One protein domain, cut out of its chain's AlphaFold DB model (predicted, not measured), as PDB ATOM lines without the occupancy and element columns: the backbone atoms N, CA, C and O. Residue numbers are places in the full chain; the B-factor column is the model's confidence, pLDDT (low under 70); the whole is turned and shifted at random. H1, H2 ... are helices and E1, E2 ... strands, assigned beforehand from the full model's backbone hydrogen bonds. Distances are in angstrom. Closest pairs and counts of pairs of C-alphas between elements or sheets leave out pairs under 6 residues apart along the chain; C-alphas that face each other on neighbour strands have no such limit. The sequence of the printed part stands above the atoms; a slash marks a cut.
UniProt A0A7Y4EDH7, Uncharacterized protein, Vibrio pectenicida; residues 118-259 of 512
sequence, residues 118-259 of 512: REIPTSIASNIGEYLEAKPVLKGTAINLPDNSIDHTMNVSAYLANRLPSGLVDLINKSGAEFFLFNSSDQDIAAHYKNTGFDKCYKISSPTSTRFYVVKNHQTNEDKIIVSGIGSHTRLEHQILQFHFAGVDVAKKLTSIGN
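AT A GLANCE: This is residues 118 to 259 of the 512 residues of an uncharacterized protein of Vibrio pectenicida (UniProt A0A7Y4EDH7). A strongly twisted sheet of five strands stands between two helices, H3 over one face and H2 over the other, while H4 and the very short H5 gather by the E1 and E5 part and H1 lies out at one end of the long axis. A long unnamed stretch, residues 118 to 155, runs along the outside, from the side of H3 past E5, to which it is tied by a short pairing, and on to H1. The printed part has 142 residues with five named helices and five named strands, in the order H1 H2 E1 H3 E2 E3 E4 H4 H5 E5. The sheet is mixed, in the order E2 E3 E4 E1 E5, and the class is mixed, helices and strands. The whole is compact by its radius of gyration of the C-alphas, 15.1 A, yet elongated in outline, with spans of 48 by 29 by 26 A.

IN THESE COORDINATES: In the sheet, E2 is residues 200 to 204, E3 is residues 211 to 217, 20.1 A long, and E4 is residues 222 to 228, 19.6 A long. E1 is residues 177 to 181, and E5 is residues 254 to 258, 13.7 A long, ending with C-alpha 258 at (200.527, 174.003, 139.457). Of the helices, H1 is residues 156 to 161 and begins with C-alpha 156 at (171.278, 173.412, 144.904). H2 is residues 166 to 175, 14.4 A long, and H3 is residues 186 to 195, 14.9 A long, beginning with C-alpha 186 at (193.721, 172.842, 125.215). H4, the longest helix, is residues 233 to 245, 18.2 A long, and H5 is residues 250 to 253.

HOW THE PARTS SIT: E2, E3 and E4 form a meander, each strand the antiparallel neighbour of the one before, and E2 with E3 and E3 with E4 are hairpins. N 202 and O 214 are 2.9 A apart across E2 and E3, and N 213 and O 226 are 2.9 A apart across E3 and E4, within hydrogen-bond range. E4 and E1 are parallel at 39 degrees, with N 180 and O 227 2.8 A apart. E1 and E5 are parallel at 22 degrees, with N 179 and O 255 2.8 A apart. E1, H3, E2 and E4, H4 H5, E5 are split strand-helix-strand units, two strands of one sheet that are not neighbours, with helices between them along the chain; E3 and E4 lie between E1 and E2 in the sheet, E1 lies between E4 and E5, and both crossovers are right-handed. H3 and H2 make three layers with the sheet, one helix on each of its opposite faces. H3 has a height over the sheet of 8.6 A and runs along the strands, at 26 degrees to E3 on the local plane; the closest C-alphas of H3 and E2 are those of Ala 190 and Cys 201, 5.4 A apart. H2 has a height over the sheet of 9.0 A and runs slantwise to the strands, at 47 degrees to E4 on the local plane; their closest C-alphas are those of Ser 175 and Lys 224, 5.6 A apart. H4 only grazes the sheet, with residues 236 to 243. H4, with residues 240 to 244 alone, and H5 only just touch, with 3 pairs of C-alphas within 8 A, and touch only at the corner by their link; the closest are His 244 and Val 250, 6.0 A apart. H5 and H2 only just touch, also with 3 pairs; the closest C-alphas are those of Lys 253 and Asn 173, 6.8 A apart. H1 is not on the sheet; it is close to H4 but not clearly touching, with the C-alphas of Leu 160 and Gln 242 closest at 6.8 A, and about perpendicular to it at 82 degrees. In H1, H2, H3 and H4 every O i to N i+4 pair is within hydrogen-bond range, and H5 is too short for such a pair.

THE WHOLE: The two C-alphas farthest apart are those of Ile 124 and Asp 151, 48.8 A. Residues 118 to 119 pair with residues 202 to 203 of E2, and residues 135 to 136 with residues 255 to 256 of E5, both antiparallel. The printed part has no cut; the link from E2 to E3 is short, and the other links between named elements are tight. The mean pLDDT of the printed part is 84.5, and residues 122 to 131, 139 to 142 and 206 to 207 are under 70.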
ATOM      1  N   ARG A 118     184.947 166.575 122.459       84.44
ATOM      2  CA  ARG A 118     185.763 167.006 121.320       84.44
ATOM      3  C   ARG A 118     187.190 166.515 121.510       84.44
ATOM      4  O   ARG A 118     187.845 166.938 122.459       84.44
ATOM      5  N   GLU A 119     187.669 165.654 120.617       86.62
ATOM      6  CA  GLU A 119     189.070 165.214 120.633       86.62
ATOM      7  C   GLU A 119     190.000 166.413 120.417       86.62
ATOM      8  O   GLU A 119     189.746 167.263 119.558       86.62
ATOM      9  N   ILE A 120     191.053 166.498 121.227       85.81
ATOM     10  CA  ILE A 120     192.076 167.535 121.116       85.81
ATOM     11  C   ILE A 120     193.324 166.917 120.475       85.81
ATOM     12  O   ILE A 120     193.923 166.014 121.065       85.81
ATOM     13  N   PRO A 121     193.739 167.379 119.280       79.56
ATOM     14  CA  PRO A 121     194.969 166.916 118.653       79.56
ATOM     15  C   PRO A 121     196.191 167.252 119.510       79.56
ATOM     16  O   PRO A 121     196.311 168.357 120.035       79.56
ATOM     17  N   THR A 122     197.141 166.323 119.594       66.00
ATOM     18  CA  THR A 122     198.362 166.468 120.406       66.00
ATOM     19  C   THR A 122     199.529 167.106 119.631       66.00
ATOM     20  O   THR A 122     200.682 166.751 119.872       66.00
ATOM     21  N   SER A 123     199.275 167.937 118.614       56.78
ATOM     22  CA  SER A 123     200.341 168.476 117.754       56.78
ATOM     23  C   SER A 123     201.069 169.652 118.416       56.78
ATOM     24  O   SER A 123     200.464 170.701 118.608       56.78
ATOM     25  N   ILE A 124     202.362 169.426 118.692       54.50
ATOM     26  CA  ILE A 124     203.437 170.338 119.132       54.50
ATOM     27  C   ILE A 124     203.073 171.216 120.339       54.50
ATOM     28  O   ILE A 124     202.503 172.293 120.211       54.50
ATOM     29  N   ALA A 125     203.465 170.744 121.519       48.84
ATOM     30  CA  ALA A 125     203.389 171.496 122.763       48.84
ATOM     31  C   ALA A 125     204.505 172.538 122.849       48.84
ATOM     32  O   ALA A 125     205.655 172.250 122.512       48.84
ATOM     33  N   SER A 126     204.192 173.707 123.397       49.59
ATOM     34  CA  SER A 126     205.184 174.522 124.093       49.59
ATOM     35  C   SER A 126     205.639 173.757 125.338       49.59
ATOM     36  O   SER A 126     204.795 173.276 126.087       49.59
ATOM     37  N   ASN A 127     206.954 173.605 125.534       49.69
ATOM     38  CA  ASN A 127     207.571 172.928 126.683       49.69
ATOM     39  C   ASN A 127     206.874 173.280 128.012       49.69
ATOM     40  O   ASN A 127     207.171 174.310 128.614       49.69
ATOM     41  N   ILE A 128     206.001 172.399 128.505       52.94
ATOM     42  CA  ILE A 128     205.720 172.322 129.937       52.94
ATOM     43  C   ILE A 128     206.842 171.453 130.493       52.94
ATOM     44  O   ILE A 128     206.843 170.237 130.303       52.94
ATOM     45  N   GLY A 129     207.862 172.115 131.044       52.62
ATOM     46  CA  GLY A 129     208.993 171.464 131.696       52.62
ATOM     47  C   GLY A 129     208.547 170.584 132.862       52.62
ATOM     48  O   GLY A 129     207.531 170.879 133.478       52.62
ATOM     49  N   GLU A 130     209.335 169.529 133.095       57.88
ATOM     50  CA  GLU A 130     209.304 168.527 134.175       57.88
ATOM     51  C   GLU A 130     207.946 167.913 134.578       57.88
ATOM     52  O   GLU A 130     206.878 168.518 134.580       57.88
ATOM     53  N   TYR A 131     207.985 166.628 134.929       60.28
ATOM     54  CA  TYR A 131     206.847 165.954 135.543       60.28
ATOM     55  C   TYR A 131     206.514 166.639 136.874       60.28
ATOM     56  O   TYR A 131     207.378 166.751 137.743       60.28
ATOM     57  N   LEU A 132     205.266 167.079 137.043       73.56
ATOM     58  CA  LEU A 132     204.801 167.704 138.277       73.56
ATOM     59  C   LEU A 132     203.901 166.733 139.031       73.56
ATOM     60  O   LEU A 132     202.907 166.241 138.499       73.56
ATOM     61  N   GLU A 133     204.264 166.461 140.280       78.75
ATOM     62  CA  GLU A 133     203.522 165.547 141.139       78.75
ATOM     63  C   GLU A 133     202.207 166.188 141.606       78.75
ATOM     64  O   GLU A 133     202.185 167.301 142.144       78.75
ATOM     65  N   ALA A 134     201.104 165.466 141.411       86.56
ATOM     66  CA  ALA A 134     199.784 165.893 141.847       86.56
ATOM     67  C   ALA A 134     199.649 165.802 143.370       86.56
ATOM     68  O   ALA A 134     199.972 164.785 143.983       86.56
ATOM     69  N   LYS A 135     199.116 166.859 143.988       89.62
ATOM     70  CA  LYS A 135     198.902 166.934 145.441       89.62
ATOM     71  C   LYS A 135     197.407 166.932 145.765       89.62
ATOM     72  O   LYS A 135     196.638 167.470 144.970       89.62
ATOM     73  N   PRO A 136     196.965 166.363 146.903       89.31
ATOM     74  CA  PRO A 136     195.574 166.483 147.337       89.31
ATOM     75  C   PRO A 136     195.175 167.954 147.484       89.31
ATOM     76  O   PRO A 136     195.870 168.706 148.162       89.31
ATOM     77  N   VAL A 137     194.052 168.349 146.887       85.38
ATOM     78  CA  VAL A 137     193.638 169.764 146.796       85.38
ATOM     79  C   VAL A 137     193.377 170.379 148.163       85.38
ATOM     80  O   VAL A 137     193.808 171.490 148.437       85.38
ATOM     81  N   LEU A 138     192.724 169.638 149.059       81.69
ATOM     82  CA  LEU A 138     192.420 170.137 150.404       81.69
ATOM     83  C   LEU A 138     193.669 170.241 151.293       81.69
ATOM     84  O   LEU A 138     193.648 170.908 152.325       81.69
ATOM     85  N   LYS A 139     194.781 169.600 150.908       69.12
ATOM     86  CA  LYS A 139     196.046 169.686 151.639       69.12
ATOM     87  C   LYS A 139     196.788 170.950 151.200       69.12
ATOM     88  O   LYS A 139     197.719 170.886 150.404       69.12
ATOM     89  N   GLY A 140     196.365 172.093 151.734       61.50
ATOM     90  CA  GLY A 140     196.956 173.405 151.437       61.50
ATOM     91  C   GLY A 140     195.941 174.514 151.163       61.50
ATOM     92  O   GLY A 140     196.338 175.671 151.078       61.50
ATOM     93  N   THR A 141     194.647 174.195 151.070       64.50
ATOM     94  CA  THR A 141     193.575 175.189 150.921       64.50
ATOM     95  C   THR A 141     192.669 175.151 152.148       64.50
ATOM     96  O   THR A 141     192.126 174.102 152.490       64.50
ATOM     97  N   ALA A 142     192.506 176.289 152.824       68.69
ATOM     98  CA  ALA A 142     191.614 176.426 153.973       68.69
ATOM     99  C   ALA A 142     190.152 176.539 153.503       68.69
ATOM    100  O   ALA A 142     189.560 177.610 153.558       68.69
ATOM    101  N   ILE A 143     189.593 175.439 152.993       77.94
ATOM    102  CA  ILE A 143     188.188 175.368 152.578       77.94
ATOM    103  C   ILE A 143     187.407 174.656 153.669       77.94
ATOM    104  O   ILE A 143     187.685 173.499 153.989       77.94
ATOM    105  N   ASN A 144     186.409 175.343 154.214       80.19
ATOM    106  CA  ASN A 144     185.445 174.721 155.102       80.19
ATOM    107  C   ASN A 144     184.359 174.047 154.256       80.19
ATOM    108  O   ASN A 144     183.694 174.716 153.468       80.19
ATOM    109  N   LEU A 145     184.202 172.730 154.392       87.56
ATOM    110  CA  LEU A 145     183.175 171.973 153.679       87.56
ATOM    111  C   LEU A 145     181.914 171.907 154.551       87.56
ATOM    112  O   LEU A 145     181.957 171.257 155.599       87.56
ATOM    113  N   PRO A 146     180.802 172.552 154.153       86.81
ATOM    114  CA  PRO A 146     179.554 172.472 154.904       86.81
ATOM    115  C   PRO A 146     178.978 171.052 154.889       86.81
ATOM    116  O   PRO A 146     179.349 170.227 154.053       86.81
ATOM    117  N   ASP A 147     178.022 170.759 155.767       88.75
ATOM    118  CA  ASP A 147     177.254 169.516 155.659       88.75
ATOM    119  C   ASP A 147     176.484 169.484 154.324       88.75
ATOM    120  O   ASP A 147     175.880 170.477 153.923       88.75
ATOM    121  N   ASN A 148     176.480 168.340 153.632       84.56
ATOM    122  CA  ASN A 148     175.737 168.158 152.378       84.56
ATOM    123  C   ASN A 148     174.214 168.273 152.546       84.56
ATOM    124  O   ASN A 148     173.504 168.461 151.561       84.56
ATOM    125  N   SER A 149     173.715 168.116 153.771       86.62
ATOM    126  CA  SER A 149     172.302 168.239 154.127       86.62
ATOM    127  C   SER A 149     171.893 169.652 154.545       86.62
ATOM    128  O   SER A 149     170.740 169.857 154.919       86.62
ATOM    129  N   ILE A 150     172.812 170.624 154.502       90.88
ATOM    130  CA  ILE A 150     172.512 171.986 154.934       90.88
ATOM    131  C   ILE A 150     171.454 172.635 154.032       90.88
ATOM    132  O   ILE A 150     171.473 172.526 152.805       90.88
ATOM    133  N   ASP A 151     170.515 173.330 154.663       91.38
ATOM    134  CA  ASP A 151     169.429 174.004 153.964       91.38
ATOM    135  C   ASP A 151     169.938 175.288 153.297       91.38
ATOM    136  O   ASP A 151     170.296 176.261 153.968       91.38
ATOM    137  N   HIS A 152     169.920 175.313 151.966       92.00
ATOM    138  CA  HIS A 152     170.287 176.485 151.174       92.00
ATOM    139  C   HIS A 152     169.109 177.417 150.897       92.00
ATOM    140  O   HIS A 152     167.947 177.002 150.913       92.00
ATOM    141  N   THR A 153     169.419 178.684 150.613       90.56
ATOM    142  CA  THR A 153     168.439 179.654 150.104       90.56
ATOM    143  C   THR A 153     167.983 179.283 148.693       90.56
ATOM    144  O   THR A 153     166.830 179.512 148.343       90.56
ATOM    145  N   MET A 154     168.860 178.656 147.902       88.25
ATOM    146  CA  MET A 154     168.600 178.220 146.530       88.25
ATOM    147  C   MET A 154     168.361 176.709 146.400       88.25
ATOM    148  O   MET A 154     168.825 175.900 147.206       88.25
ATOM    149  N   ASN A 155     167.747 176.296 145.287       86.38
ATOM    150  CA  ASN A 155     167.708 174.888 144.891       86.38
ATOM    151  C   ASN A 155     169.081 174.432 144.356       86.38
ATOM    152  O   ASN A 155     169.368 174.556 143.162       86.38
ATOM    153  N   VAL A 156     169.916 173.872 145.236       87.44
ATOM    154  CA  VAL A 156     171.278 173.412 144.904       87.44
ATOM    155  C   VAL A 156     171.285 172.389 143.771       87.44
ATOM    156  O   VAL A 156     172.076 172.514 142.840       87.44
ATOM    157  N   SER A 157     170.371 171.419 143.773       84.56
ATOM    158  CA  SER A 157     170.296 170.405 142.713       84.56
ATOM    159  C   SER A 157     170.058 171.028 141.334       84.56
ATOM    160  O   SER A 157     170.729 170.673 140.364       84.56
ATOM    161  N   ALA A 158     169.139 171.995 141.234       82.88
ATOM    162  CA  ALA A 158     168.887 172.726 139.992       82.88
ATOM    163  C   ALA A 158     170.074 173.626 139.605       82.88
ATOM    164  O   ALA A 158     170.460 173.683 138.435       82.88
ATOM    165  N   TYR A 159     170.684 174.292 140.589       84.25
ATOM    166  CA  TYR A 159     171.871 175.124 140.403       84.25
ATOM    167  C   TYR A 159     173.057 174.329 139.835       84.25
ATOM    168  O   TYR A 159     173.708 174.782 138.883       84.25
ATOM    169  N   LEU A 160     173.318 173.142 140.395       85.19
ATOM    170  CA  LEU A 160     174.401 172.247 139.995       85.19
ATOM    171  C   LEU A 160     174.124 171.593 138.646       85.19
ATOM    172  O   LEU A 160     175.033 171.544 137.825       85.19
ATOM    173  N   ALA A 161     172.888 171.177 138.354       79.81
ATOM    174  CA  ALA A 161     172.536 170.582 137.060       79.81
ATOM    175  C   ALA A 161     172.840 171.511 135.866       79.81
ATOM    176  O   ALA A 161     173.167 171.046 134.775       79.81
ATOM    177  N   ASN A 162     172.792 172.830 136.081       76.75
ATOM    178  CA  ASN A 162     173.144 173.836 135.078       76.75
ATOM    179  C   ASN A 162     174.661 174.052 134.907       76.75
ATOM    180  O   ASN A 162     175.066 174.797 134.017       76.75
ATOM    181  N   ARG A 163     175.506 173.455 135.755       80.38
ATOM    182  CA  ARG A 163     176.958 173.715 135.814       80.38
ATOM    183  C   ARG A 163     177.802 172.449 135.688       80.38
ATOM    184  O   ARG A 163     178.829 172.461 135.009       80.38
ATOM    185  N   LEU A 164     177.337 171.364 136.293       82.69
ATOM    186  CA  LEU A 164     177.955 170.049 136.320       82.69
ATOM    187  C   LEU A 164     176.992 169.026 135.703       82.69
ATOM    188  O   LEU A 164     175.979 168.683 136.314       82.69
ATOM    189  N   PRO A 165     177.282 168.506 134.500       75.62
ATOM    190  CA  PRO A 165     176.530 167.380 133.960       75.62
ATOM    191  C   PRO A 165     176.652 166.159 134.888       75.62
ATOM    192  O   PRO A 165     177.752 165.848 135.338       75.62
ATOM    193  N   SER A 166     175.566 165.418 135.131       70.50
ATOM    194  CA  SER A 166     175.581 164.260 136.048       70.50
ATOM    195  C   SER A 166     176.632 163.205 135.675       70.50
ATOM    196  O   SER A 166     177.378 162.745 136.532       70.50
ATOM    197  N   GLY A 167     176.788 162.910 134.379       78.25
ATOM    198  CA  GLY A 167     177.810 161.974 133.903       78.25
ATOM    199  C   GLY A 167     179.252 162.415 134.192       78.25
ATOM    200  O   GLY A 167     180.139 161.571 134.273       78.25
ATOM    201  N   LEU A 168     179.510 163.717 134.375       84.00
ATOM    202  CA  LEU A 168     180.821 164.205 134.812       84.00
ATOM    203  C   LEU A 168     181.067 163.853 136.282       84.00
ATOM    204  O   LEU A 168     182.146 163.377 136.614       84.00
ATOM    205  N   VAL A 169     180.068 164.045 137.144       86.12
ATOM    206  CA  VAL A 169     180.156 163.728 138.579       86.12
ATOM    207  C   VAL A 169     180.435 162.238 138.787       86.12
ATOM    208  O   VAL A 169     181.344 161.883 139.536       86.12
ATOM    209  N   ASP A 170     179.739 161.367 138.052       84.88
ATOM    210  CA  ASP A 170     179.961 159.916 138.100       84.88
ATOM    211  C   ASP A 170     181.391 159.536 137.689       84.88
ATOM    212  O   ASP A 170     182.043 158.715 138.341       84.88
ATOM    213  N   LEU A 171     181.911 160.158 136.625       86.31
ATOM    214  CA  LEU A 171     183.286 159.938 136.176       86.31
ATOM    215  C   LEU A 171     184.306 160.408 137.216       86.31
ATOM    216  O   LEU A 171     185.275 159.695 137.463       86.31
ATOM    217  N   ILE A 172     184.081 161.553 137.861       90.62
ATOM    218  CA  ILE A 172     184.953 162.050 138.935       90.62
ATOM    219  C   ILE A 172     184.914 161.098 140.136       90.62
ATOM    220  O   ILE A 172     185.957 160.758 140.689       90.62
ATOM    221  N   ASN A 173     183.742 160.592 140.517       88.25
ATOM    222  CA  ASN A 173     183.631 159.620 141.603       88.25
ATOM    223  C   ASN A 173     184.352 158.304 141.288       88.25
ATOM    224  O   ASN A 173     184.983 157.710 142.169       88.25
ATOM    225  N   LYS A 174     184.341 157.868 140.026       88.38
ATOM    226  CA  LYS A 174     185.069 156.675 139.585       88.38
ATOM    227  C   LYS A 174     186.585 156.902 139.531       88.38
ATOM    228  O   LYS A 174     187.330 156.131 140.131       88.38
ATOM    229  N   SER A 175     187.020 157.955 138.848       87.94
ATOM    230  CA  SER A 175     188.406 158.146 138.392       87.94
ATOM    231  C   SER A 175     189.188 159.243 139.119       87.94
ATOM    232  O   SER A 175     190.392 159.367 138.919       87.94
ATOM    233  N   GLY A 176     188.528 160.044 139.953       92.25
ATOM    234  CA  GLY A 176     189.091 161.279 140.488       92.25
ATOM    235  C   GLY A 176     189.153 162.402 139.448       92.25
ATOM    236  O   GLY A 176     188.888 162.205 138.257       92.25
ATOM    237  N   ALA A 177     189.502 163.595 139.918       95.00
ATOM    238  CA  ALA A 177     189.766 164.759 139.091       95.00
ATOM    239  C   ALA A 177     191.033 165.486 139.539       95.00
ATOM    240  O   ALA A 177     191.324 165.583 140.728       95.00
ATOM    241  N   GLU A 178     191.749 166.038 138.568       95.50
ATOM    242  CA  GLU A 178     192.972 166.798 138.782       95.50
ATOM    243  C   GLU A 178     192.798 168.227 138.261       95.50
ATOM    244  O   GLU A 178     192.471 168.453 137.093       95.50
ATOM    245  N   PHE A 179     192.993 169.210 139.133       94.62
ATOM    246  CA  PHE A 179     193.026 170.615 138.761       94.62
ATOM    247  C   PHE A 179     194.358 170.952 138.089       94.62
ATOM    248  O   PHE A 179     195.426 170.821 138.685       94.62
ATOM    249  N   PHE A 180     194.274 171.429 136.852       93.31
ATOM    250  CA  PHE A 180     195.397 171.885 136.044       93.31
ATOM    251  C   PHE A 180     195.549 173.403 136.178       93.31
ATOM    252  O   PHE A 180     194.944 174.172 135.419       93.31
ATOM    253  N   LEU A 181     196.335 173.832 137.166       90.62
ATOM    254  CA  LEU A 181     196.500 175.230 137.572       90.62
ATOM    255  C   LEU A 181     197.658 175.892 136.808       90.62
ATOM    256  O   LEU A 181     198.608 176.402 137.397       90.62
ATOM    257  N   PHE A 182     197.551 175.903 135.476       84.94
ATOM    258  CA  PHE A 182     198.481 176.585 134.566       84.94
ATOM    259  C   PHE A 182     197.736 177.403 133.512       84.94
ATOM    260  O   PHE A 182     196.576 177.136 133.184       84.94
ATOM    261  N   ASN A 183     198.420 178.398 132.941       77.38
ATOM    262  CA  ASN A 183     197.873 179.227 131.876       77.38
ATOM    263  C   ASN A 183     198.135 178.511 130.556       77.38
ATOM    264  O   ASN A 183     199.123 178.781 129.879       77.38
ATOM    265  N   SER A 184     197.284 177.531 130.265       79.50
ATOM    266  CA  SER A 184     197.503 176.560 129.201       79.50
ATOM    267  C   SER A 184     196.369 176.538 128.177       79.50
ATOM    268  O   SER A 184     195.173 176.722 128.479       79.50
ATOM    269  N   SER A 185     196.766 176.295 126.928       85.38
ATOM    270  CA  SER A 185     195.851 175.961 125.843       85.38
ATOM    271  C   SER A 185     195.283 174.546 126.020       85.38
ATOM    272  O   SER A 185     195.749 173.756 126.841       85.38
ATOM    273  N   ASP A 186     194.256 174.209 125.233       88.31
ATOM    274  CA  ASP A 186     193.721 172.842 125.215       88.31
ATOM    275  C   ASP A 186     194.817 171.833 124.784       88.31
ATOM    276  O   ASP A 186     194.863 170.710 125.287       88.31
ATOM    277  N   GLN A 187     195.709 172.241 123.875       88.06
ATOM    278  CA  GLN A 187     196.807 171.434 123.335       88.06
ATOM    279  C   GLN A 187     197.909 171.177 124.364       88.06
ATOM    280  O   GLN A 187     198.414 170.059 124.440       88.06
ATOM    281  N   ASP A 188     198.245 172.179 125.175       86.56
ATOM    282  CA  ASP A 188     199.248 172.054 126.236       86.56
ATOM    283  C   ASP A 188     198.832 170.999 127.274       86.56
ATOM    284  O   ASP A 188     199.637 170.154 127.665       86.56
ATOM    285  N   ILE A 189     197.549 170.986 127.658       89.38
ATOM    286  CA  ILE A 189     196.978 169.957 128.542       89.38
ATOM    287  C   ILE A 189     197.112 168.576 127.890       89.38
ATOM    288  O   ILE A 189     197.626 167.643 128.506       89.38
ATOM    289  N   ALA A 190     196.675 168.437 126.635       89.19
ATOM    290  CA  ALA A 190     196.735 167.162 125.922       89.19
ATOM    291  C   ALA A 190     198.175 166.630 125.805       89.19
ATOM    292  O   ALA A 190     198.408 165.431 125.950       89.19
ATOM    293  N   ALA A 191     199.143 167.514 125.573       86.81
ATOM    294  CA  ALA A 191     200.545 167.142 125.477       86.81
ATOM    295  C   ALA A 191     201.168 166.752 126.820       86.81
ATOM    296  O   ALA A 191     201.885 165.753 126.877       86.81
ATOM    297  N   HIS A 192     200.872 167.493 127.893       87.69
ATOM    298  CA  HIS A 192     201.329 167.147 129.237       87.69
ATOM    299  C   HIS A 192     200.907 165.718 129.595       87.69
ATOM    300  O   HIS A 192     201.751 164.878 129.902       87.69
ATOM    301  N   TYR A 193     199.616 165.400 129.453       89.31
ATOM    302  CA  TYR A 193     199.124 164.080 129.840       89.31
ATOM    303  C   TYR A 193     199.585 162.953 128.913       89.31
ATOM    304  O   TYR A 193     199.819 161.842 129.394       89.31
ATOM    305  N   LYS A 194     199.836 163.239 127.629       88.69
ATOM    306  CA  LYS A 194     200.491 162.292 126.716       88.69
ATOM    307  C   LYS A 194     201.870 161.869 127.215       88.69
ATOM    308  O   LYS A 194     202.182 160.682 127.182       88.69
ATOM    309  N   ASN A 195     202.662 162.809 127.727       84.44
ATOM    310  CA  ASN A 195     203.981 162.514 128.294       84.44
ATOM    311  C   ASN A 195     203.898 161.708 129.601       84.44
ATOM    312  O   ASN A 195     204.857 161.040 129.968       84.44
ATOM    313  N   THR A 196     202.744 161.722 130.274       84.81
ATOM    314  CA  THR A 196     202.462 160.897 131.464       84.81
ATOM    315  C   THR A 196     201.755 159.571 131.149       84.81
ATOM    316  O   THR A 196     201.336 158.872 132.065       84.81
ATOM    317  N   GLY A 197     201.607 159.212 129.865       87.44
ATOM    318  CA  GLY A 197     201.048 157.926 129.426       87.44
ATOM    319  C   GLY A 197     199.579 157.939 128.979       87.44
ATOM    320  O   GLY A 197     199.085 156.904 128.542       87.44
ATOM    321  N   PHE A 198     198.878 159.076 129.024       90.06
ATOM    322  CA  PHE A 198     197.504 159.189 128.512       90.06
ATOM    323  C   PHE A 198     197.507 159.612 127.037       90.06
ATOM    324  O   PHE A 198     197.667 160.785 126.705       90.06
ATOM    325  N   ASP A 199     197.329 158.659 126.126       87.25
ATOM    326  CA  ASP A 199     197.472 158.850 124.682       87.25
ATOM    327  C   ASP A 199     196.284 159.558 124.003       87.25
ATOM    328  O   ASP A 199     196.408 160.001 122.854       87.25
ATOM    329  N   LYS A 200     195.152 159.718 124.702       88.62
ATOM    330  CA  LYS A 200     193.975 160.460 124.220       88.62
ATOM    331  C   LYS A 200     193.534 161.561 125.177       88.62
ATOM    332  O   LYS A 200     193.529 161.374 126.389       88.62
ATOM    333  N   CYS A 201     193.067 162.677 124.613       90.56
ATOM    334  CA  CYS A 201     192.490 163.802 125.347       90.56
ATOM    335  C   CYS A 201     191.209 164.298 124.663       90.56
ATOM    336  O   CYS A 201     191.192 164.584 123.462       90.56
ATOM    337  N   TYR A 202     190.139 164.433 125.444       89.81
ATOM    338  CA  TYR A 202     188.846 164.934 124.998       89.81
ATOM    339  C   TYR A 202     188.411 166.099 125.869       89.81
ATOM    340  O   TYR A 202     188.348 165.970 127.086       89.81
ATOM    341  N   LYS A 203     188.033 167.216 125.256       89.56
ATOM    342  CA  LYS A 203     187.374 168.315 125.958       89.56
ATOM    343  C   LYS A 203     185.885 168.030 126.085       89.56
ATOM    344  O   LYS A 203     185.231 167.716 125.090       89.56
ATOM    345  N   ILE A 204     185.358 168.182 127.289       85.06
ATOM    346  CA  ILE A 204     183.936 168.080 127.592       85.06
ATOM    347  C   ILE A 204     183.295 169.452 127.379       85.06
ATOM    348  O   ILE A 204     183.774 170.466 127.893       85.06
ATOM    349  N   SER A 205     182.192 169.486 126.635       75.62
ATOM    350  CA  SER A 205     181.353 170.678 126.549       75.62
ATOM    351  C   SER A 205     180.710 170.962 127.908       75.62
ATOM    352  O   SER A 205     180.012 170.112 128.459       75.62
ATOM    353  N   SER A 206     180.940 172.158 128.444       69.69
ATOM    354  CA  SER A 206     180.317 172.649 129.672       69.69
ATOM    355  C   SER A 206     179.713 174.026 129.402       69.69
ATOM    356  O   SER A 206     180.318 174.815 128.673       69.69
ATOM    357  N   PRO A 207     178.547 174.346 129.989       62.47
ATOM    358  CA  PRO A 207     177.954 175.680 129.905       62.47
ATOM    359  C   PRO A 207     178.696 176.724 130.760       62.47
ATOM    360  O   PRO A 207     178.266 177.872 130.838       62.47
ATOM    361  N   THR A 208     179.789 176.344 131.428       70.62
ATOM    362  CA  THR A 208     180.528 177.207 132.355       70.62
ATOM    363  C   THR A 208     181.880 177.642 131.786       70.62
ATOM    364  O   THR A 208     182.386 177.083 130.815       70.62
ATOM    365  N   SER A 209     182.497 178.649 132.411       71.50
ATOM    366  CA  SER A 209     183.889 179.025 132.130       71.50
ATOM    367  C   SER A 209     184.905 177.984 132.615       71.50
ATOM    368  O   SER A 209     186.043 177.998 132.140       71.50
ATOM    369  N   THR A 210     184.510 177.078 133.520       86.00
ATOM    370  CA  THR A 210     185.337 175.938 133.919       86.00
ATOM    371  C   THR A 210     185.420 174.954 132.755       86.00
ATOM    372  O   THR A 210     184.415 174.571 132.157       86.00
ATOM    373  N   ARG A 211     186.641 174.539 132.421       89.62
ATOM    374  CA  ARG A 211     186.910 173.601 131.330       89.62
ATOM    375  C   ARG A 211     187.161 172.221 131.915       89.62
ATOM    376  O   ARG A 211     187.976 172.083 132.822       89.62
ATOM    377  N   PHE A 212     186.509 171.213 131.351       91.38
ATOM    378  CA  PHE A 212     186.678 169.822 131.755       91.38
ATOM    379  C   PHE A 212     187.249 169.009 130.600       91.38
ATOM    380  O   PHE A 212     186.862 169.207 129.444       91.38
ATOM    381  N   TYR A 213     188.151 168.086 130.912       92.50
ATOM    382  CA  TYR A 213     188.729 167.160 129.948       92.50
ATOM    383  C   TYR A 213     188.697 165.741 130.503       92.50
ATOM    384  O   TYR A 213     188.752 165.541 131.713       92.50
ATOM    385  N   VAL A 214     188.634 164.765 129.606       92.56
ATOM    386  CA  VAL A 214     188.896 163.357 129.904       92.56
ATOM    387  C   VAL A 214     190.176 162.978 129.184       92.56
ATOM    388  O   VAL A 214     190.236 163.070 127.954       92.56
ATOM    389  N   VAL A 215     191.180 162.545 129.936       91.38
ATOM    390  CA  VAL A 215     192.381 161.928 129.374       91.38
ATOM    391  C   VAL A 215     192.300 160.419 129.564       91.38
ATOM    392  O   VAL A 215     191.821 159.958 130.602       91.38
ATOM    393  N   LYS A 216     192.701 159.655 128.545       91.25
ATOM    394  CA  LYS A 216     192.614 158.188 128.541       91.25
ATOM    395  C   LYS A 216     193.965 157.574 128.225       91.25
ATOM    396  O   LYS A 216     194.656 158.063 127.333       91.25
ATOM    397  N   ASN A 217     194.290 156.499 128.929       90.38
ATOM    398  CA  ASN A 217     195.393 155.606 128.617       90.38
ATOM    399  C   ASN A 217     194.813 154.321 128.012       90.38
ATOM    400  O   ASN A 217     194.188 153.517 128.704       90.38
ATOM    401  N   HIS A 218     194.998 154.120 126.710       86.88
ATOM    402  CA  HIS A 218     194.478 152.948 125.999       86.88
ATOM    403  C   HIS A 218     195.166 151.634 126.386       86.88
ATOM    404  O   HIS A 218     194.605 150.565 126.147       86.88
ATOM    405  N   GLN A 219     196.368 151.683 126.966       86.12
ATOM    406  CA  GLN A 219     197.090 150.483 127.391       86.12
ATOM    407  C   GLN A 219     196.569 149.967 128.735       86.12
ATOM    408  O   GLN A 219     196.391 148.761 128.898       86.12
ATOM    409  N   THR A 220     196.288 150.869 129.681       88.38
ATOM    410  CA  THR A 220     195.804 150.516 131.030       88.38
ATOM    411  C   THR A 220     194.280 150.591 131.171       88.38
ATOM    412  O   THR A 220     193.732 150.093 132.151       88.38
ATOM    413  N   ASN A 221     193.578 151.159 130.182       84.00
ATOM    414  CA  ASN A 221     192.159 151.542 130.246       84.00
ATOM    415  C   ASN A 221     191.834 152.525 131.387       84.00
ATOM    416  O   ASN A 221     190.692 152.591 131.849       84.00
ATOM    417  N   GLU A 222     192.826 153.286 131.845       87.56
ATOM    418  CA  GLU A 222     192.635 154.317 132.860       87.56
ATOM    419  C   GLU A 222     192.112 155.609 132.232       87.56
ATOM    420  O   GLU A 222     192.623 156.089 131.218       87.56
ATOM    421  N   ASP A 223     191.113 156.196 132.885       89.12
ATOM    422  CA  ASP A 223     190.573 157.515 132.570       89.12
ATOM    423  C   ASP A 223     190.876 158.458 133.742       89.12
ATOM    424  O   ASP A 223     190.731 158.049 134.896       89.12
ATOM    425  N   LYS A 224     191.211 159.724 133.465       89.94
ATOM    426  CA  LYS A 224     191.331 160.791 134.474       89.94
ATOM    427  C   LYS A 224     190.588 162.047 134.011       89.94
ATOM    428  O   LYS A 224     190.634 162.403 132.830       89.94
ATOM    429  N   ILE A 225     189.897 162.718 134.935       94.25
ATOM    430  CA  ILE A 225     189.232 163.998 134.668       94.25
ATOM    431  C   ILE A 225     190.183 165.147 134.973       94.25
ATOM    432  O   ILE A 225     190.760 165.204 136.053       94.25
ATOM    433  N   ILE A 226     190.323 166.082 134.038       95.19
ATOM    434  CA  ILE A 226     191.137 167.285 134.220       95.19
ATOM    435  C   ILE A 226     190.221 168.499 134.298       95.19
ATOM    436  O   ILE A 226     189.358 168.686 133.435       95.19
ATOM    437  N   VAL A 227     190.427 169.340 135.306       94.44
ATOM    438  CA  VAL A 227     189.692 170.591 135.514       94.44
ATOM    439  C   VAL A 227     190.642 171.759 135.269       94.44
ATOM    440  O   VAL A 227     191.689 171.853 135.895       94.44
ATOM    441  N   SER A 228     190.301 172.668 134.358       92.06
ATOM    442  CA  SER A 228     191.125 173.841 134.033       92.06
ATOM    443  C   SER A 228     190.274 175.105 133.897       92.06
ATOM    444  O   SER A 228     189.045 175.064 133.907       92.06
ATOM    445  N   GLY A 229     190.931 176.256 133.735       87.25
ATOM    446  CA  GLY A 229     190.279 177.568 133.735       87.25
ATOM    447  C   GLY A 229     189.988 178.090 135.145       87.25
ATOM    448  O   GLY A 229     189.156 178.977 135.305       87.25
ATOM    449  N   ILE A 230     190.661 177.537 136.157       89.94
ATOM    450  CA  ILE A 230     190.622 178.017 137.536       89.94
ATOM    451  C   ILE A 230     191.758 179.023 137.709       89.94
ATOM    452  O   ILE A 230     192.919 178.644 137.819       89.94
ATOM    453  N   GLY A 231     191.420 180.310 137.628       87.19
ATOM    454  CA  GLY A 231     192.390 181.408 137.683       87.19
ATOM    455  C   GLY A 231     192.547 182.058 139.057       87.19
ATOM    456  O   GLY A 231     193.269 183.043 139.155       87.19
ATOM    457  N   SER A 232     191.842 181.568 140.079       89.88
ATOM    458  CA  SER A 232     191.807 182.162 141.418       89.88
ATOM    459  C   SER A 232     191.459 181.121 142.485       89.88
ATOM    460  O   SER A 232     190.872 180.080 142.168       89.88
ATOM    461  N   HIS A 233     191.832 181.396 143.733       91.31
ATOM    462  CA  HIS A 233     191.492 180.617 144.920       91.31
ATOM    463  C   HIS A 233     189.989 180.655 145.188       91.31
ATOM    464  O   HIS A 233     189.415 179.591 145.389       91.31
ATOM    465  N   THR A 234     189.319 181.810 145.070       91.12
ATOM    466  CA  THR A 234     187.848 181.881 145.198       91.12
ATOM    467  C   THR A 234     187.169 180.986 144.155       91.12
ATOM    468  O   THR A 234     186.232 180.245 144.453       91.12
ATOM    469  N   ARG A 235     187.675 180.965 142.913       90.25
ATOM    470  CA  ARG A 235     187.138 180.087 141.864       90.25
ATOM    471  C   ARG A 235     187.415 178.607 142.141       90.25
ATOM    472  O   ARG A 235     186.573 177.773 141.799       90.25
ATOM    473  N   LEU A 236     188.574 178.283 142.715       91.81
ATOM    474  CA  LEU A 236     188.920 176.927 143.137       91.81
ATOM    475  C   LEU A 236     187.976 176.455 144.248       91.81
ATOM    476  O   LEU A 236     187.359 175.401 144.105       91.81
ATOM    477  N   GLU A 237     187.806 177.263 145.295       92.25
ATOM    478  CA  GLU A 237     186.886 177.010 146.405       92.25
ATOM    479  C   GLU A 237     185.459 176.801 145.901       92.25
ATOM    480  O   GLU A 237     184.841 175.774 146.182       92.25
ATOM    481  N   HIS A 238     184.970 177.700 145.048       92.38
ATOM    482  CA  HIS A 238     183.657 177.562 144.432       92.38
ATOM    483  C   HIS A 238     183.500 176.240 143.663       92.38
ATOM    484  O   HIS A 238     182.471 175.570 143.776       92.38
ATOM    485  N   GLN A 239     184.512 175.831 142.890       93.50
ATOM    486  CA  GLN A 239     184.462 174.584 142.123       93.50
ATOM    487  C   GLN A 239     184.497 173.340 143.025       93.50
ATOM    488  O   GLN A 239     183.839 172.346 142.714       93.50
ATOM    489  N   ILE A 240     185.232 173.395 144.137       94.12
ATOM    490  CA  ILE A 240     185.278 172.327 145.141       94.12
ATOM    491  C   ILE A 240     183.932 172.209 145.850       94.12
ATOM    492  O   ILE A 240     183.421 171.098 145.962       94.12
ATOM    493  N   LEU A 241     183.310 173.326 146.241       93.44
ATOM    494  CA  LEU A 241     181.966 173.329 146.823       93.44
ATOM    495  C   LEU A 241     180.933 172.744 145.851       93.44
ATOM    496  O   LEU A 241     180.104 171.932 146.253       93.44
ATOM    497  N   GLN A 242     181.011 173.073 144.558       93.19
ATOM    498  CA  GLN A 242     180.135 172.457 143.556       93.19
ATOM    499  C   GLN A 242     180.299 170.935 143.485       93.19
ATOM    500  O   GLN A 242     179.306 170.225 143.352       93.19
ATOM    501  N   PHE A 243     181.531 170.424 143.559       94.00
ATOM    502  CA  PHE A 243     181.777 168.982 143.577       94.00
ATOM    503  C   PHE A 243     181.303 168.328 144.874       94.00
ATOM    504  O   PHE A 243     180.676 167.271 144.822       94.00
ATOM    505  N   HIS A 244     181.555 168.968 146.012       94.00
ATOM    506  CA  HIS A 244     181.119 168.518 147.331       94.00
ATOM    507  C   HIS A 244     179.599 168.339 147.383       94.00
ATOM    508  O   HIS A 244     179.123 167.223 147.589       94.00
ATOM    509  N   PHE A 245     178.842 169.383 147.037       92.88
ATOM    510  CA  PHE A 245     177.377 169.326 146.997       92.88
ATOM    511  C   PHE A 245     176.819 168.457 145.858       92.88
ATOM    512  O   PHE A 245     175.662 168.045 145.907       92.88
ATOM    513  N   ALA A 246     177.628 168.130 144.846       91.06
ATOM    514  CA  ALA A 246     177.282 167.119 143.846       91.06
ATOM    515  C   ALA A 246     177.515 165.674 144.338       91.06
ATOM    516  O   ALA A 246     177.242 164.731 143.598       91.06
ATOM    517  N   GLY A 247     178.014 165.479 145.563       91.88
ATOM    518  CA  GLY A 247     178.271 164.162 146.147       91.88
ATOM    519  C   GLY A 247     179.624 163.558 145.766       91.88
ATOM    520  O   GLY A 247     179.776 162.336 145.785       91.88
ATOM    521  N   VAL A 248     180.608 164.380 145.391       92.44
ATOM    522  CA  VAL A 248     181.992 163.922 145.205       92.44
ATOM    523  C   VAL A 248     182.700 163.852 146.556       92.44
ATOM    524  O   VAL A 248     182.673 164.814 147.319       92.44
ATOM    525  N   ASP A 249     183.406 162.749 146.835       90.94
ATOM    526  CA  ASP A 249     184.344 162.665 147.972       90.94
ATOM    527  C   ASP A 249     185.578 163.533 147.680       90.94
ATOM    528  O   ASP A 249     186.617 163.054 147.212       90.94
ATOM    529  N   VAL A 250     185.442 164.842 147.900       92.31
ATOM    530  CA  VAL A 250     186.437 165.845 147.510       92.31
ATOM    531  C   VAL A 250     187.803 165.622 148.161       92.31
ATOM    532  O   VAL A 250     188.827 165.903 147.541       92.31
ATOM    533  N   ALA A 251     187.837 165.041 149.365       88.56
ATOM    534  CA  ALA A 251     189.069 164.766 150.095       88.56
ATOM    535  C   ALA A 251     189.907 163.658 149.448       88.56
ATOM    536  O   ALA A 251     191.136 163.727 149.458       88.56
ATOM    537  N   LYS A 252     189.254 162.639 148.876       90.38
ATOM    538  CA  LYS A 252     189.948 161.508 148.238       90.38
ATOM    539  C   LYS A 252     190.066 161.636 146.728       90.38
ATOM    540  O   LYS A 252     190.926 160.987 146.136       90.38
ATOM    541  N   LYS A 253     189.169 162.390 146.089       93.69
ATOM    542  CA  LYS A 253     189.009 162.387 144.629       93.69
ATOM    543  C   LYS A 253     189.630 163.585 143.930       93.69
ATOM    544  O   LYS A 253     189.778 163.505 142.715       93.69
ATOM    545  N   LEU A 254     189.984 164.656 144.642       94.88
ATOM    546  CA  LEU A 254     190.500 165.876 144.019       94.88
ATOM    547  C   LEU A 254     191.991 166.080 144.295       94.88
ATOM    548  O   LEU A 254     192.428 166.205 145.442       94.88
ATOM    549  N   THR A 255     192.763 166.176 143.217       94.50
ATOM    550  CA  THR A 255     194.182 166.544 143.233       94.50
ATOM    551  C   THR A 255     194.428 167.800 142.401       94.50
ATOM    552  O   THR A 255     193.555 168.252 141.667       94.50
ATOM    553  N   SER A 256     195.593 168.419 142.545       93.31
ATOM    554  CA  SER A 256     195.997 169.588 141.765       93.31
ATOM    555  C   SER A 256     197.468 169.528 141.397       93.31
ATOM    556  O   SER A 256     198.293 169.056 142.183       93.31
ATOM    557  N   ILE A 257     197.783 170.095 140.238       91.69
ATOM    558  CA  ILE A 257     199.134 170.447 139.804       91.69
ATOM    559  C   ILE A 257     199.184 171.929 139.431       91.69
ATOM    560  O   ILE A 257     198.207 172.476 138.917       91.69
ATOM    561  N   GLY A 258     200.329 172.566 139.671       88.94
ATOM    562  CA  GLY A 258     200.527 174.003 139.457       88.94
ATOM    563  C   GLY A 258     200.181 174.859 140.674       88.94
ATOM    564  O   GLY A 258     199.961 174.342 141.770       88.94
ATOM    565  N   ASN A 259     200.172 176.177 140.474       87.25
ATOM    566  CA  ASN A 259     199.981 177.169 141.529       87.25
ATOM    567  C   ASN A 259     199.164 178.365 141.003       87.25
ATOM    568  O   ASN A 259     199.488 178.953 139.968       87.25
TER     569      ASN A 259